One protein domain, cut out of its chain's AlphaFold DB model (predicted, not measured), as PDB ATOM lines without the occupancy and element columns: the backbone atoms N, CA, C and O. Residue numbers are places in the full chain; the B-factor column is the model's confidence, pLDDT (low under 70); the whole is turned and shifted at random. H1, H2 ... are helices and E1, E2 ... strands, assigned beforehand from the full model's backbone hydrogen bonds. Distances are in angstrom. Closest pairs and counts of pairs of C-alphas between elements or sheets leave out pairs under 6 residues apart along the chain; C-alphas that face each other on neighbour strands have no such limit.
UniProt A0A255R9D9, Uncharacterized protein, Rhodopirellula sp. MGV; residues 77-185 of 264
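Overview. This is residues 77 to 185 of the 264 residues of an uncharacterized protein of Rhodopirellula sp. MGV (UniProt A0A255R9D9). Here one antiparallel sheet of six strands is curled like part of a barrel: E5 bends, and the hairpin of E6 and E7 folds over toward the other strands. The short helix H1 sits at one end beside E2 and E6, and the small strand E1 lies outside the sheet, near the other ends of E4 and E5. The printed part has 109 residues, with named elements in the order E1, E2, E3, E4, H1, E5, E6, E7; the sheet's order is E2, E3, E4, E5, E6, E7. The class is mostly strand, though under half of the residues are in named elements. The whole is compact, with a radius of gyration of the C-alphas of 14.2 A and spans of 38 by 35 by 27 A.

Arrangement. Start at residues 77 to 78, which pair antiparallel with residues 84 to 85 of E1, residues 84 to 86. E1 pairs with no named strand. Next look at the hairpin of E2, residues 90 to 94, and E3, residues 102 to 107, antiparallel at 164 degrees, with N 92 and O 105 2.8 A apart. E3 forms a hairpin with E4, residues 119 to 127, where N 104 and O 125 are 2.8 A apart. The closest C-alphas of E1 and E4 are those of Phe 86 and Gly 120, 7.8 A apart. H1, residues 132 to 135, is on the sheet at a height of 5.7 A, over none of the strands; its closest C-alpha pair with E2 is Val 93 and Val 132, 6.5 A. It is too short for an O i to N i+4 pair, and its one O i to N i+3 pair is within hydrogen-bond range. E5, residues 139 to 148, bends by 57 degrees at residue 142. Its residues 143 to 148 pair with E4, N 145 and O 122 being 2.8 A apart; its residues 139 to 142 pair with E6, residues 163 to 171, N 142 and O 163 being 2.8 A apart. E6 forms a hairpin with E7, residues 176 to 181, with N 178 and O 169 2.8 A apart. The edge strands E2 and E7 are only just apart, their closest C-alphas 8.2 A from each other.

Along the chain. Find C-alpha 84 at (15.058, -93.231, 194.357), where E1 begins. E4 runs 26.1 A from C-alpha 119 at (12.915, -95.432, 201.601), E5 25.5 A and E6 23.8 A. E3 measures 16.4 A, E7 15.9 A and E2 12.9 A. E7 ends at C-alpha 181, (25.913, -84.416, 196.902).

Size, cuts and confidence. The C-alphas farthest apart, those of Asp 81 and Tyr 98, are 43.8 A from each other. The printed part has no cut; the links E3 to E4 and E5 to E6 are long. Mean pLDDT of the printed part is 82.8; residues 77, 81 to 82, 87 to 88, 97 to 99 and 151 are under 70.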
ATOM      1  N   GLU A  77      16.713 -86.607 194.532       69.25
ATOM      2  CA  GLU A  77      16.756 -87.787 193.667       69.25
ATOM      3  C   GLU A  77      18.153 -88.414 193.701       69.25
ATOM      4  O   GLU A  77      19.150 -87.778 193.361       69.25
ATOM      5  N   LEU A  78      18.225 -89.682 194.107       71.94
ATOM      6  CA  LEU A  78      19.435 -90.491 194.017       71.94
ATOM      7  C   LEU A  78      19.380 -91.344 192.749       71.94
ATOM      8  O   LEU A  78      18.478 -92.166 192.570       71.94
ATOM      9  N   GLN A  79      20.377 -91.170 191.883       73.00
ATOM     10  CA  GLN A  79      20.504 -91.937 190.649       73.00
ATOM     11  C   GLN A  79      21.149 -93.300 190.932       73.00
ATOM     12  O   GLN A  79      22.371 -93.436 190.966       73.00
ATOM     13  N   PHE A  80      20.310 -94.312 191.145       70.81
ATOM     14  CA  PHE A  80      20.682 -95.728 191.071       70.81
ATOM     15  C   PHE A  80      20.177 -96.329 189.746       70.81
ATOM     16  O   PHE A  80      19.500 -95.645 188.981       70.81
ATOM     17  N   ASP A  81      20.413 -97.629 189.510       68.19
ATOM     18  CA  ASP A  81      19.791 -98.374 188.394       68.19
ATOM     19  C   ASP A  81      18.256 -98.221 188.374       68.19
ATOM     20  O   ASP A  81      17.618 -98.268 187.325       68.19
ATOM     21  N   THR A  82      17.647 -98.017 189.547       66.44
ATOM     22  CA  THR A  82      16.280 -97.508 189.696       66.44
ATOM     23  C   THR A  82      16.334 -96.232 190.536       66.44
ATOM     24  O   THR A  82      16.714 -96.324 191.704       66.44
ATOM     25  N   PRO A  83      15.995 -95.051 189.988       73.56
ATOM     26  CA  PRO A  83      16.122 -93.796 190.717       73.56
ATOM     27  C   PRO A  83      15.227 -93.796 191.959       73.56
ATOM     28  O   PRO A  83      14.064 -94.199 191.901       73.56
ATOM     29  N   VAL A  84      15.780 -93.345 193.084       77.81
ATOM     30  CA  VAL A  84      15.058 -93.231 194.357       77.81
ATOM     31  C   VAL A  84      14.836 -91.755 194.638       77.81
ATOM     32  O   VAL A  84      15.798 -90.994 194.737       77.81
ATOM     33  N   ARG A  85      13.569 -91.354 194.748       75.75
ATOM     34  CA  ARG A  85      13.160 -89.970 195.002       75.75
ATOM     35  C   ARG A  85      12.642 -89.817 196.422       75.75
ATOM     36  O   ARG A  85      11.931 -90.686 196.921       75.75
ATOM     37  N   PHE A  86      12.981 -88.697 197.038       78.00
ATOM     38  CA  PHE A  86      12.533 -88.294 198.362       78.00
ATOM     39  C   PHE A  86      11.902 -86.907 198.258       78.00
ATOM     40  O   PHE A  86      12.505 -86.009 197.679       78.00
ATOM     41  N   GLU A  87      10.705 -86.732 198.810       64.19
ATOM     42  CA  GLU A  87       9.933 -85.479 198.711       64.19
ATOM     43  C   GLU A  87      10.141 -84.534 199.905       64.19
ATOM     44  O   GLU A  87       9.692 -83.392 199.883       64.19
ATOM     45  N   ALA A  88      10.804 -84.999 200.963       66.50
ATOM     46  CA  ALA A  88      11.089 -84.208 202.151       66.50
ATOM     47  C   ALA A  88      12.539 -84.426 202.581       66.50
ATOM     48  O   ALA A  88      13.017 -85.558 202.565       66.50
ATOM     49  N   ALA A  89      13.221 -83.359 203.000       74.94
ATOM     50  CA  ALA A  89      14.534 -83.422 203.628       74.94
ATOM     51  C   ALA A  89      14.612 -82.402 204.772       74.94
ATOM     52  O   ALA A  89      14.609 -81.193 204.555       74.94
ATOM     53  N   ASN A  90      14.698 -82.896 206.002       78.12
ATOM     54  CA  ASN A  90      14.883 -82.098 207.204       78.12
ATOM     55  C   ASN A  90      16.374 -81.971 207.511       78.12
ATOM     56  O   ASN A  90      17.075 -82.977 207.621       78.12
ATOM     57  N   VAL A  91      16.852 -80.740 207.688       79.56
ATOM     58  CA  VAL A  91      18.244 -80.447 208.053       79.56
ATOM     59  C   VAL A  91      18.288 -79.976 209.499       79.56
ATOM     60  O   VAL A  91      17.612 -79.016 209.862       79.56
ATOM     61  N   GLN A  92      19.092 -80.635 210.327       81.25
ATOM     62  CA  GLN A  92      19.263 -80.304 211.739       81.25
ATOM     63  C   GLN A  92      20.751 -80.197 212.078       81.25
ATOM     64  O   GLN A  92      21.551 -81.057 211.715       81.25
ATOM     65  N   VAL A  93      21.126 -79.133 212.792       80.44
ATOM     66  CA  VAL A  93      22.476 -78.950 213.340       80.44
ATOM     67  C   VAL A  93      22.391 -79.061 214.856       80.44
ATOM     68  O   VAL A  93      21.698 -78.289 215.515       80.44
ATOM     69  N   PHE A  94      23.102 -80.034 215.411       80.62
ATOM     70  CA  PHE A  94      23.193 -80.284 216.839       80.62
ATOM     71  C   PHE A  94      24.476 -79.676 217.391       80.62
ATOM     72  O   PHE A  94      25.573 -80.202 217.183       80.62
ATOM     73  N   CYS A  95      24.331 -78.597 218.154       76.44
ATOM     74  CA  CYS A  95      25.434 -78.018 218.910       76.44
ATOM     75  C   CYS A  95      25.690 -78.861 220.163       76.44
ATOM     76  O   CYS A  95      24.899 -78.850 221.108       76.44
ATOM     77  N   VAL A  96      26.777 -79.637 220.163       73.12
ATOM     78  CA  VAL A  96      27.070 -80.609 221.235       73.12
ATOM     79  C   VAL A  96      27.694 -79.930 222.464       73.12
ATOM     80  O   VAL A  96      27.545 -80.426 223.582       73.12
ATOM     81  N   GLY A  97      28.330 -78.765 222.292       60.28
ATOM     82  CA  GLY A  97      29.024 -78.052 223.366       60.28
ATOM     83  C   GLY A  97      30.205 -78.846 223.952       60.28
ATOM     84  O   GLY A  97      30.505 -79.966 223.543       60.28
ATOM     85  N   TYR A  98      30.901 -78.267 224.937       69.69
ATOM     86  CA  TYR A  98      31.983 -78.931 225.690       69.69
ATOM     87  C   TYR A  98      33.225 -79.336 224.869       69.69
ATOM     88  O   TYR A  98      33.858 -80.353 225.155       69.69
ATOM     89  N   GLY A  99      33.589 -78.546 223.851       67.88
ATOM     90  CA  GLY A  99      34.790 -78.778 223.033       67.88
ATOM     91  C   GLY A  99      34.680 -79.954 222.056       67.88
ATOM     92  O   GLY A  99      35.683 -80.359 221.476       67.88
ATOM     93  N   ARG A 100      33.478 -80.516 221.877       75.19
ATOM     94  CA  ARG A 100      33.183 -81.503 220.832       75.19
ATOM     95  C   ARG A 100      32.647 -80.792 219.587       75.19
ATOM     96  O   ARG A 100      31.903 -79.825 219.752       75.19
ATOM     97  N   PRO A 101      32.987 -81.263 218.374       80.00
ATOM     98  CA  PRO A 101      32.418 -80.705 217.155       80.00
ATOM     99  C   PRO A 101      30.896 -80.877 217.158       80.00
ATOM    100  O   PRO A 101      30.360 -81.849 217.704       80.00
ATOM    101  N   ASN A 102      30.209 -79.920 216.546       86.12
ATOM    102  CA  ASN A 102      28.782 -79.997 216.277       86.12
ATOM    103  C   ASN A 102      28.504 -81.142 215.293       86.12
ATOM    104  O   ASN A 102      29.388 -81.594 214.560       86.12
ATOM    105  N   SER A 103      27.265 -81.623 215.279       87.69
ATOM    106  CA  SER A 103      26.831 -82.682 214.368       87.69
ATOM    107  C   SER A 103      25.761 -82.152 213.430       87.69
ATOM    108  O   SER A 103      24.753 -81.614 213.878       87.69
ATOM    109  N   LEU A 104      25.974 -82.301 212.132       89.81
ATOM    110  CA  LEU A 104      24.986 -82.040 211.100       89.81
ATOM    111  C   LEU A 104      24.284 -83.352 210.754       89.81
ATOM    112  O   LEU A 104      24.953 -84.335 210.434       89.81
ATOM    113  N   GLN A 105      22.953 -83.348 210.771       89.94
ATOM    114  CA  GLN A 105      22.126 -84.455 210.302       89.94
ATOM    115  C   GLN A 105      21.125 -83.968 209.254       89.94
ATOM    116  O   GLN A 105      20.418 -82.982 209.470       89.94
ATOM    117  N   LEU A 106      21.057 -84.660 208.116       88.94
ATOM    118  CA  LEU A 106      20.007 -84.480 207.115       88.94
ATOM    119  C   LEU A 106      19.211 -85.774 207.007       88.94
ATOM    120  O   LEU A 106      19.786 -86.845 206.820       88.94
ATOM    121  N   LEU A 107      17.895 -85.663 207.115       88.69
ATOM    122  CA  LEU A 107      16.964 -86.783 207.205       88.69
ATOM    123  C   LEU A 107      15.871 -86.614 206.159       88.69
ATOM    124  O   LEU A 107      15.188 -85.593 206.172       88.69
ATOM    125  N   THR A 108      15.635 -87.601 205.296       87.06
ATOM    126  CA  THR A 108      14.481 -87.549 204.370       87.06
ATOM    127  C   THR A 108      13.191 -88.141 204.935       87.06
ATOM    128  O   THR A 108      12.202 -88.328 204.230       87.06
ATOM    129  N   TYR A 109      13.196 -88.459 206.224       82.06
ATOM    130  CA  TYR A 109      12.094 -89.077 206.940       82.06
ATOM    131  C   TYR A 109      11.946 -88.435 208.317       82.06
ATOM    132  O   TYR A 109      12.879 -87.822 208.841       82.06
ATOM    133  N   ASP A 110      10.773 -88.593 208.919       80.56
ATOM    134  CA  ASP A 110      10.557 -88.187 210.302       80.56
ATOM    135  C   ASP A 110      11.095 -89.264 211.254       80.56
ATOM    136  O   ASP A 110      10.575 -90.379 211.322       80.56
ATOM    137  N   ALA A 111      12.156 -88.929 211.993       75.31
ATOM    138  CA  ALA A 111      12.753 -89.811 212.994       75.31
ATOM    139  C   ALA A 111      11.849 -90.034 214.224       75.31
ATOM    140  O   ALA A 111      12.074 -90.981 214.980       75.31
ATOM    141  N   SER A 112      10.838 -89.183 214.421       76.88
ATOM    142  CA  SER A 112       9.875 -89.276 215.523       76.88
ATOM    143  C   SER A 112       8.616 -90.058 215.148       76.88
ATOM    144  O   SER A 112       7.822 -90.383 216.031       76.88
ATOM    145  N   ALA A 113       8.425 -90.382 213.865       77.06
ATOM    146  CA  ALA A 113       7.252 -91.104 213.402       77.06
ATOM    147  C   ALA A 113       7.249 -92.564 213.884       77.06
ATOM    148  O   ALA A 113       8.263 -93.266 213.855       77.06
ATOM    149  N   ASP A 114       6.067 -93.065 214.256       71.12
ATOM    150  CA  ASP A 114       5.880 -94.462 214.680       71.12
ATOM    151  C   ASP A 114       6.226 -95.472 213.575       71.12
ATOM    152  O   ASP A 114       6.603 -96.619 213.848       71.12
ATOM    153  N   ARG A 115       6.085 -95.048 212.315       73.00
ATOM    154  CA  ARG A 115       6.429 -95.820 211.124       73.00
ATOM    155  C   ARG A 115       7.346 -95.002 210.231       73.00
ATOM    156  O   ARG A 115       6.983 -93.917 209.792       73.00
ATOM    157  N   LEU A 116       8.509 -95.575 209.947       72.94
ATOM    158  CA  LEU A 116       9.446 -95.038 208.972       72.94
ATOM    159  C   LEU A 116       8.952 -95.337 207.547       72.94
ATOM    160  O   LEU A 116       8.313 -96.374 207.340       72.94
ATOM    161  N   PRO A 117       9.242 -94.456 206.577       77.12
ATOM    162  CA  PRO A 117       8.960 -94.716 205.170       77.12
ATOM    163  C   PRO A 117       9.805 -95.880 204.639       77.12
ATOM    164  O   PRO A 117      10.861 -96.205 205.184       77.12
ATOM    165  N   ASP A 118       9.352 -96.489 203.540       78.00
ATOM    166  CA  ASP A 118      10.044 -97.622 202.908       78.00
ATOM    167  C   ASP A 118      11.446 -97.249 202.405       78.00
ATOM    168  O   ASP A 118      12.359 -98.076 202.414       78.00
ATOM    169  N   SER A 119      11.629 -95.998 201.989       83.12
ATOM    170  CA  SER A 119      12.915 -95.432 201.601       83.12
ATOM    171  C   SER A 119      13.287 -94.286 202.529       83.12
ATOM    172  O   SER A 119      12.475 -93.396 202.778       83.12
ATOM    173  N   GLY A 120      14.539 -94.266 202.975       86.62
ATOM    174  CA  GLY A 120      15.060 -93.216 203.842       86.62
ATOM    175  C   GLY A 120      16.513 -92.909 203.529       86.62
ATOM    176  O   GLY A 120      17.295 -93.802 203.197       86.62
ATOM    177  N   LEU A 121      16.871 -91.638 203.649       88.62
ATOM    178  CA  LEU A 121      18.234 -91.150 203.561       88.62
ATOM    179  C   LEU A 121      18.592 -90.450 204.868       88.62
ATOM    180  O   LEU A 121      17.849 -89.592 205.347       88.62
ATOM    181  N   LEU A 122      19.753 -90.808 205.396       90.00
ATOM    182  CA  LEU A 122      20.412 -90.120 206.492       90.00
ATOM    183  C   LEU A 122      21.794 -89.667 206.013       90.00
ATOM    184  O   LEU A 122      22.573 -90.464 205.488       90.00
ATOM    185  N   ILE A 123      22.101 -88.391 206.215       91.31
ATOM    186  CA  ILE A 123      23.430 -87.815 206.008       91.31
ATOM    187  C   ILE A 123      23.925 -87.298 207.350       91.31
ATOM    188  O   ILE A 123      23.228 -86.511 207.984       91.31
ATOM    189  N   GLU A 124      25.122 -87.700 207.761       92.00
ATOM    190  CA  GLU A 124      25.733 -87.251 209.013       92.00
ATOM    191  C   GLU A 124      27.120 -86.664 208.782       92.00
ATOM    192  O   GLU A 124      27.931 -87.244 208.062       92.00
ATOM    193  N   ALA A 125      27.432 -85.548 209.435       91.38
ATOM    194  CA  ALA A 125      28.771 -84.970 209.411       91.38
ATOM    195  C   ALA A 125      29.132 -84.324 210.746       91.38
ATOM    196  O   ALA A 125      28.300 -83.684 211.387       91.38
ATOM    197  N   ALA A 126      30.401 -84.431 211.133       89.94
ATOM    198  CA  ALA A 126      30.958 -83.584 212.178       89.94
ATOM    199  C   ALA A 126      31.300 -82.213 211.576       89.94
ATOM    200  O   ALA A 126      31.873 -82.130 210.490       89.94
ATOM    201  N   THR A 127      30.949 -81.135 212.268       89.44
ATOM    202  CA  THR A 127      31.165 -79.764 211.802       89.44
ATOM    203  C   THR A 127      31.452 -78.825 212.967       89.44
ATOM    204  O   THR A 127      31.033 -79.062 214.092       89.44
ATOM    205  N   GLU A 128      32.168 -77.735 212.719       88.50
ATOM    206  CA  GLU A 128      32.320 -76.635 213.686       88.50
ATOM    207  C   GLU A 128      31.229 -75.568 213.504       88.50
ATOM    208  O   GLU A 128      31.117 -74.627 214.282       88.50
ATOM    209  N   ILE A 129      30.402 -75.720 212.469       87.12
ATOM    210  CA  ILE A 129      29.357 -74.771 212.106       87.12
ATOM    211  C   ILE A 129      28.178 -74.922 213.073       87.12
ATOM    212  O   ILE A 129      27.715 -76.031 213.331       87.12
ATOM    213  N   GLU A 130      27.707 -73.806 213.629       85.06
ATOM    214  CA  GLU A 130      26.666 -73.797 214.670       85.06
ATOM    215  C   GLU A 130      25.241 -73.682 214.115       85.06
ATOM    216  O   GLU A 130      24.285 -74.076 214.775       85.06
ATOM    217  N   THR A 131      25.069 -73.136 212.909       84.56
ATOM    218  CA  THR A 131      23.743 -72.879 212.331       84.56
ATOM    219  C   THR A 131      23.675 -73.300 210.869       84.56
ATOM    220  O   THR A 131      24.668 -73.255 210.143       84.56
ATOM    221  N   VAL A 132      22.478 -73.678 210.405       85.31
ATOM    222  CA  VAL A 132      22.245 -74.102 209.011       85.31
ATOM    223  C   VAL A 132      22.608 -72.993 208.016       85.31
ATOM    224  O   VAL A 132      23.183 -73.269 206.969       85.31
ATOM    225  N   ALA A 133      22.358 -71.727 208.363       85.62
ATOM    226  CA  ALA A 133      22.678 -70.583 207.506       85.62
ATOM    227  C   ALA A 133      24.177 -70.431 207.211       85.62
ATOM    228  O   ALA A 133      24.557 -69.981 206.133       85.62
ATOM    229  N   LEU A 134      25.035 -70.848 208.142       87.62
ATOM    230  CA  LEU A 134      26.488 -70.786 207.990       87.62
ATOM    231  C   LEU A 134      27.063 -71.948 207.161       87.62
ATOM    232  O   LEU A 134      28.260 -71.951 206.868       87.62
ATOM    233  N   LEU A 135      26.232 -72.920 206.760       87.62
ATOM    234  CA  LEU A 135      26.637 -73.989 205.844       87.62
ATOM    235  C   LEU A 135      26.801 -73.480 204.409       87.62
ATOM    236  O   LEU A 135      27.547 -74.079 203.642       87.62
ATOM    237  N   VAL A 136      26.139 -72.381 204.033       90.69
ATOM    238  CA  VAL A 136      26.138 -71.866 202.657       90.69
ATOM    239  C   VAL A 136      27.561 -71.573 202.169       90.69
ATOM    240  O   VAL A 136      28.340 -70.878 202.822       90.69
ATOM    241  N   GLY A 137      27.910 -72.120 201.004       89.31
ATOM    242  CA  GLY A 137      29.238 -72.016 200.403       89.31
ATOM    243  C   GLY A 137      30.286 -72.953 201.015       89.31
ATOM    244  O   GLY A 137      31.457 -72.878 200.641       89.31
ATOM    245  N   LYS A 138      29.906 -73.827 201.955       92.31
ATOM    246  CA  LYS A 138      30.801 -74.819 202.562       92.31
ATOM    247  C   LYS A 138      30.599 -76.192 201.936       92.31
ATOM    248  O   LYS A 138      29.517 -76.549 201.477       92.31
ATOM    249  N   THR A 139      31.680 -76.961 201.943       93.69
ATOM    250  CA  THR A 139      31.672 -78.379 201.587       93.69
ATOM    251  C   THR A 139      32.039 -79.161 202.834       93.69
ATOM    252  O   THR A 139      33.019 -78.821 203.497       93.69
ATOM    253  N   LEU A 140      31.232 -80.163 203.173       92.88
ATOM    254  CA  LEU A 140      31.454 -81.021 204.330       92.88
ATOM    255  C   LEU A 140      31.651 -82.465 203.884       92.88
ATOM    256  O   LEU A 140      30.994 -82.936 202.958       92.88
ATOM    257  N   ALA A 141      32.557 -83.155 204.572       93.25
ATOM    258  CA  ALA A 141      32.728 -84.591 204.449       93.25
ATOM    259  C   ALA A 141      31.667 -85.287 205.311       93.25
ATOM    260  O   ALA A 141      31.669 -85.173 206.538       93.25
ATOM    261  N   CYS A 142      30.760 -85.994 204.653       91.88
ATOM    262  CA  CYS A 142      29.580 -86.595 205.244       91.88
ATOM    263  C   CYS A 142      29.602 -88.121 205.100       91.88
ATOM    264  O   CYS A 142      30.100 -88.679 204.122       91.88
ATOM    265  N   ASN A 143      28.987 -88.804 206.055       91.75
ATOM    266  CA  ASN A 143      28.609 -90.202 205.937       91.75
ATOM    267  C   ASN A 143      27.181 -90.283 205.404       91.75
ATOM    268  O   ASN A 143      26.282 -89.639 205.944       91.75
ATOM    269  N   LEU A 144      26.979 -91.065 204.347       91.75
ATOM    270  CA  LEU A 144      25.667 -91.286 203.748       91.75
ATOM    271  C   LEU A 144      25.147 -92.665 204.144       91.75
ATOM    272  O   LEU A 144      25.893 -93.639 204.051       91.75
ATOM    273  N   PHE A 145      23.866 -92.753 204.491       89.94
ATOM    274  CA  PHE A 145      23.154 -94.001 204.749       89.94
ATOM    275  C   PHE A 145      21.830 -94.005 203.985       89.94
ATOM    276  O   PHE A 145      20.996 -93.124 204.179       89.94
ATOM    277  N   VAL A 146      21.630 -94.998 203.121       89.56
ATOM    278  CA  VAL A 146      20.469 -95.101 202.231       89.56
ATOM    279  C   VAL A 146      19.742 -96.420 202.463       89.56
ATOM    280  O   VAL A 146      20.321 -97.496 202.291       89.56
ATOM    281  N   ALA A 147      18.453 -96.343 202.784       87.06
ATOM    282  CA  ALA A 147      17.514 -97.453 202.673       87.06
ATOM    283  C   ALA A 147      16.680 -97.302 201.399       87.06
ATOM    284  O   ALA A 147      16.078 -96.259 201.151       87.06
ATOM    285  N   THR A 148      16.641 -98.365 200.597       83.19
ATOM    286  CA  THR A 148      15.991 -98.401 199.276       83.19
ATOM    287  C   THR A 148      14.705 -99.237 199.260       83.19
ATOM    288  O   THR A 148      14.228 -99.617 198.193       83.19
ATOM    289  N   GLY A 149      14.145 -99.565 200.427       78.31
ATOM    290  CA  GLY A 149      12.922-100.358 200.556       78.31
ATOM    291  C   GLY A 149      12.877-101.207 201.827       78.31
ATOM    292  O   GLY A 149      13.899-101.469 202.467       78.31
ATOM    293  N   TYR A 150      11.686-101.720 202.144       70.12
ATOM    294  CA  TYR A 150      11.484-102.670 203.237       70.12
ATOM    295  C   TYR A 150      12.317-103.949 203.022       70.12
ATOM    296  O   TYR A 150      12.305-104.529 201.933       70.12
ATOM    297  N   ASN A 151      13.044-104.400 204.052       69.50
ATOM    298  CA  ASN A 151      13.954-105.562 204.014       69.50
ATOM    299  C   ASN A 151      15.065-105.494 202.941       69.50
ATOM    300  O   ASN A 151      15.592-106.527 202.516       69.50
ATOM    301  N   ARG A 152      15.412-104.295 202.458       76.62
ATOM    302  CA  ARG A 152      16.599-104.094 201.621       76.62
ATOM    303  C   ARG A 152      17.782-103.711 202.506       76.62
ATOM    304  O   ARG A 152      17.607-102.944 203.451       76.62
ATOM    305  N   PRO A 153      18.991-104.191 202.175       79.62
ATOM    306  CA  PRO A 153      20.167-103.846 202.948       79.62
ATOM    307  C   PRO A 153      20.417-102.340 202.895       79.62
ATOM    308  O   PRO A 153      20.361-101.734 201.821       79.62
ATOM    309  N   VAL A 154      20.769-101.763 204.042       85.31
ATOM    310  CA  VAL A 154      21.208-100.368 204.115       85.31
ATOM    311  C   VAL A 154      22.539-100.226 203.377       85.31
ATOM    312  O   VAL A 154      23.492-100.988 203.588       85.31
ATOM    313  N   LEU A 155      22.587 -99.254 202.476       89.38
ATOM    314  CA  LEU A 155      23.793 -98.858 201.769       89.38
ATOM    315  C   LEU A 155      24.445 -97.703 202.523       89.38
ATOM    316  O   LEU A 155      23.746 -96.813 202.997       89.38
ATOM    317  N   SER A 156      25.768 -97.687 202.610       90.94
ATOM    318  CA  SER A 156      26.494 -96.565 203.194       90.94
ATOM    319  C   SER A 156      27.759 -96.219 202.433       90.94
ATOM    320  O   SER A 156      28.338 -97.058 201.734       90.94
ATOM    321  N   THR A 157      28.232 -94.988 202.606       90.00
ATOM    322  CA  THR A 157      29.621 -94.661 202.275       90.00
ATOM    323  C   THR A 157      30.568 -95.500 203.133       90.00
ATOM    324  O   THR A 157      30.215 -95.989 204.212       90.00
ATOM    325  N   SER A 158      31.781 -95.724 202.636       85.75
ATOM    326  CA  SER A 158      32.814 -96.369 203.442       85.75
ATOM    327  C   SER A 158      33.374 -95.356 204.437       85.75
ATOM    328  O   SER A 158      33.565 -94.198 204.089       85.75
ATOM    329  N   ILE A 159      33.671 -95.806 205.658       79.12
ATOM    330  CA  ILE A 159      34.205 -94.956 206.738       79.12
ATOM    331  C   ILE A 159      35.491 -94.225 206.303       79.12
ATOM    332  O   ILE A 159      35.751 -93.110 206.736       79.12
ATOM    333  N   GLU A 160      36.281 -94.835 205.416       82.94
ATOM    334  CA  GLU A 160      37.536 -94.270 204.903       82.94
ATOM    335  C   GLU A 160      37.332 -93.251 203.770       82.94
ATOM    336  O   GLU A 160      38.243 -92.497 203.445       82.94
ATOM    337  N   THR A 161      36.154 -93.241 203.138       86.38
ATOM    338  CA  THR A 161      35.842 -92.398 201.972       86.38
ATOM    339  C   THR A 161      34.471 -91.742 202.166       86.38
ATOM    340  O   THR A 161      33.475 -92.207 201.599       86.38
ATOM    341  N   PRO A 162      34.394 -90.691 203.008       89.62
ATOM    342  CA  PRO A 162      33.170 -89.918 203.173       89.62
ATOM    343  C   PRO A 162      32.775 -89.244 201.853       89.62
ATOM    344  O   PRO A 162      33.624 -88.954 201.009       89.62
ATOM    345  N   VAL A 163      31.478 -88.995 201.674       92.69
ATOM    346  CA  VAL A 163      30.966 -88.232 200.531       92.69
ATOM    347  C   VAL A 163      31.060 -86.744 200.821       92.69
ATOM    348  O   VAL A 163      30.730 -86.288 201.911       92.69
ATOM    349  N   GLU A 164      31.474 -85.968 199.834       93.38
ATOM    350  CA  GLU A 164      31.446 -84.518 199.939       93.38
ATOM    351  C   GLU A 164      30.052 -83.982 199.593       93.38
ATOM    352  O   GLU A 164      29.501 -84.256 198.523       93.38
ATOM    353  N   VAL A 165      29.477 -83.202 200.506       91.81
ATOM    354  CA  VAL A 165      28.214 -82.491 200.296       91.81
ATOM    355  C   VAL A 165      28.504 -81.001 200.303       91.81
ATOM    356  O   VAL A 165      28.996 -80.456 201.296       91.81
ATOM    357  N   ARG A 166      28.213 -80.338 199.182       92.38
ATOM    358  CA  ARG A 166      28.361 -78.891 199.030       92.38
ATOM    359  C   ARG A 166      27.021 -78.216 199.254       92.38
ATOM    360  O   ARG A 166      26.043 -78.583 198.620       92.38
ATOM    361  N   PHE A 167      26.982 -77.212 200.118       91.12
ATOM    362  CA  PHE A 167      25.789 -76.401 200.349       91.12
ATOM    363  C   PHE A 167      25.893 -75.131 199.506       91.12
ATOM    364  O   PHE A 167      26.822 -74.341 199.678       91.12
ATOM    365  N   ASP A 168      24.969 -74.950 198.569       89.31
ATOM    366  CA  ASP A 168      25.070 -73.936 197.519       89.31
ATOM    367  C   ASP A 168      24.396 -72.620 197.937       89.31
ATOM    368  O   ASP A 168      25.032 -71.567 197.927       89.31
ATOM    369  N   ALA A 169      23.125 -72.669 198.346       87.19
ATOM    370  CA  ALA A 169      22.355 -71.483 198.727       87.19
ATOM    371  C   ALA A 169      21.287 -71.794 199.784       87.19
ATOM    372  O   ALA A 169      20.746 -72.899 199.819       87.19
ATOM    373  N   MET A 170      20.934 -70.797 200.599       86.88
ATOM    374  CA  MET A 170      19.806 -70.860 201.534       86.88
ATOM    375  C   MET A 170      18.722 -69.866 201.122       86.88
ATOM    376  O   MET A 170      18.995 -68.688 200.900       86.88
ATOM    377  N   ASN A 171      17.481 -70.337 201.058       85.94
ATOM    378  CA  ASN A 171      16.306 -69.495 200.932       85.94
ATOM    379  C   ASN A 171      15.725 -69.229 202.326       85.94
ATOM    380  O   ASN A 171      14.988 -70.046 202.875       85.94
ATOM    381  N   PHE A 172      16.032 -68.057 202.881       82.00
ATOM    382  CA  PHE A 172      15.562 -67.643 204.207       82.00
ATOM    383  C   PHE A 172      14.041 -67.486 204.301       82.00
ATOM    384  O   PHE A 172      13.485 -67.692 205.372       82.00
ATOM    385  N   SER A 173      13.363 -67.155 203.196       79.50
ATOM    386  CA  SER A 173      11.903 -66.980 203.194       79.50
ATOM    387  C   SER A 173      11.147 -68.305 203.300       79.50
ATOM    388  O   SER A 173      10.088 -68.358 203.913       79.50
ATOM    389  N   ALA A 174      11.713 -69.372 202.732       77.50
ATOM    390  CA  ALA A 174      11.137 -70.713 202.757       77.50
ATOM    391  C   ALA A 174      11.791 -71.628 203.809       77.50
ATOM    392  O   ALA A 174      11.352 -72.759 203.994       77.50
ATOM    393  N   GLY A 175      12.859 -71.171 204.473       77.25
ATOM    394  CA  GLY A 175      13.634 -71.983 205.413       77.25
ATOM    395  C   GLY A 175      14.347 -73.170 204.756       77.25
ATOM    396  O   GLY A 175      14.587 -74.175 205.418       77.25
ATOM    397  N   THR A 176      14.674 -73.084 203.462       81.50
ATOM    398  CA  THR A 176      15.234 -74.209 202.695       81.50
ATOM    399  C   THR A 176      16.710 -73.999 202.379       81.50
ATOM    400  O   THR A 176      17.154 -72.877 202.134       81.50
ATOM    401  N   VAL A 177      17.491 -75.080 202.379       84.50
ATOM    402  CA  VAL A 177      18.890 -75.073 201.938       84.50
ATOM    403  C   VAL A 177      19.037 -75.985 200.729       84.50
ATOM    404  O   VAL A 177      18.519 -77.097 200.702       84.50
ATOM    405  N   THR A 178      19.733 -75.490 199.715       85.88
ATOM    406  CA  THR A 178      20.071 -76.235 198.503       85.88
ATOM    407  C   THR A 178      21.507 -76.716 198.608       85.88
ATOM    408  O   THR A 178      22.389 -75.989 199.073       85.88
ATOM    409  N   GLY A 179      21.744 -77.952 198.193       86.56
ATOM    410  CA  GLY A 179      23.072 -78.529 198.196       86.56
ATOM    411  C   GLY A 179      23.204 -79.651 197.186       86.56
ATOM    412  O   GLY A 179      22.223 -80.277 196.785       86.56
ATOM    413  N   THR A 180      24.443 -79.895 196.791       88.00
ATOM    414  CA  THR A 180      24.833 -80.915 195.832       88.00
ATOM    415  C   THR A 180      25.628 -81.997 196.553       88.00
ATOM    416  O   THR A 180      26.674 -81.725 197.147       88.00
ATOM    417  N   ILE A 181      25.148 -83.238 196.484       89.38
ATOM    418  CA  ILE A 181      25.913 -84.416 196.902       89.38
ATOM    419  C   ILE A 181      26.842 -84.778 195.744       89.38
ATOM    420  O   ILE A 181      26.375 -85.036 194.632       89.38
ATOM    421  N   LEU A 182      28.153 -84.773 195.979       87.19
ATOM    422  CA  LEU A 182      29.115 -85.134 194.942       87.19
ATOM    423  C   LEU A 182      29.070 -86.642 194.639       87.19
ATOM    424  O   LEU A 182      28.648 -87.437 195.488       87.19
ATOM    425  N   PRO A 183      29.492 -87.060 193.428       85.69
ATOM    426  CA  PRO A 183      29.496 -88.467 193.047       85.69
ATOM    427  C   PRO A 183      30.224 -89.329 194.079       85.69
ATOM    428  O   PRO A 183      31.373 -89.065 194.430       85.69
ATOM    429  N   CYS A 184      29.557 -90.378 194.554       85.75
ATOM    430  CA  CYS A 184      30.101 -91.272 195.565       85.75
ATOM    431  C   CYS A 184      29.750 -92.730 195.270       85.75
ATOM    432  O   CYS A 184      28.875 -93.041 194.462       85.75
ATOM    433  N   SER A 185      30.468 -93.639 195.926       86.19
ATOM    434  CA  SER A 185      30.189 -95.073 195.875       86.19
ATOM    435  C   SER A 185      29.592 -95.532 197.194       86.19
ATOM    436  O   SER A 185      30.169 -95.306 198.259       86.19
TER     437      SER A 185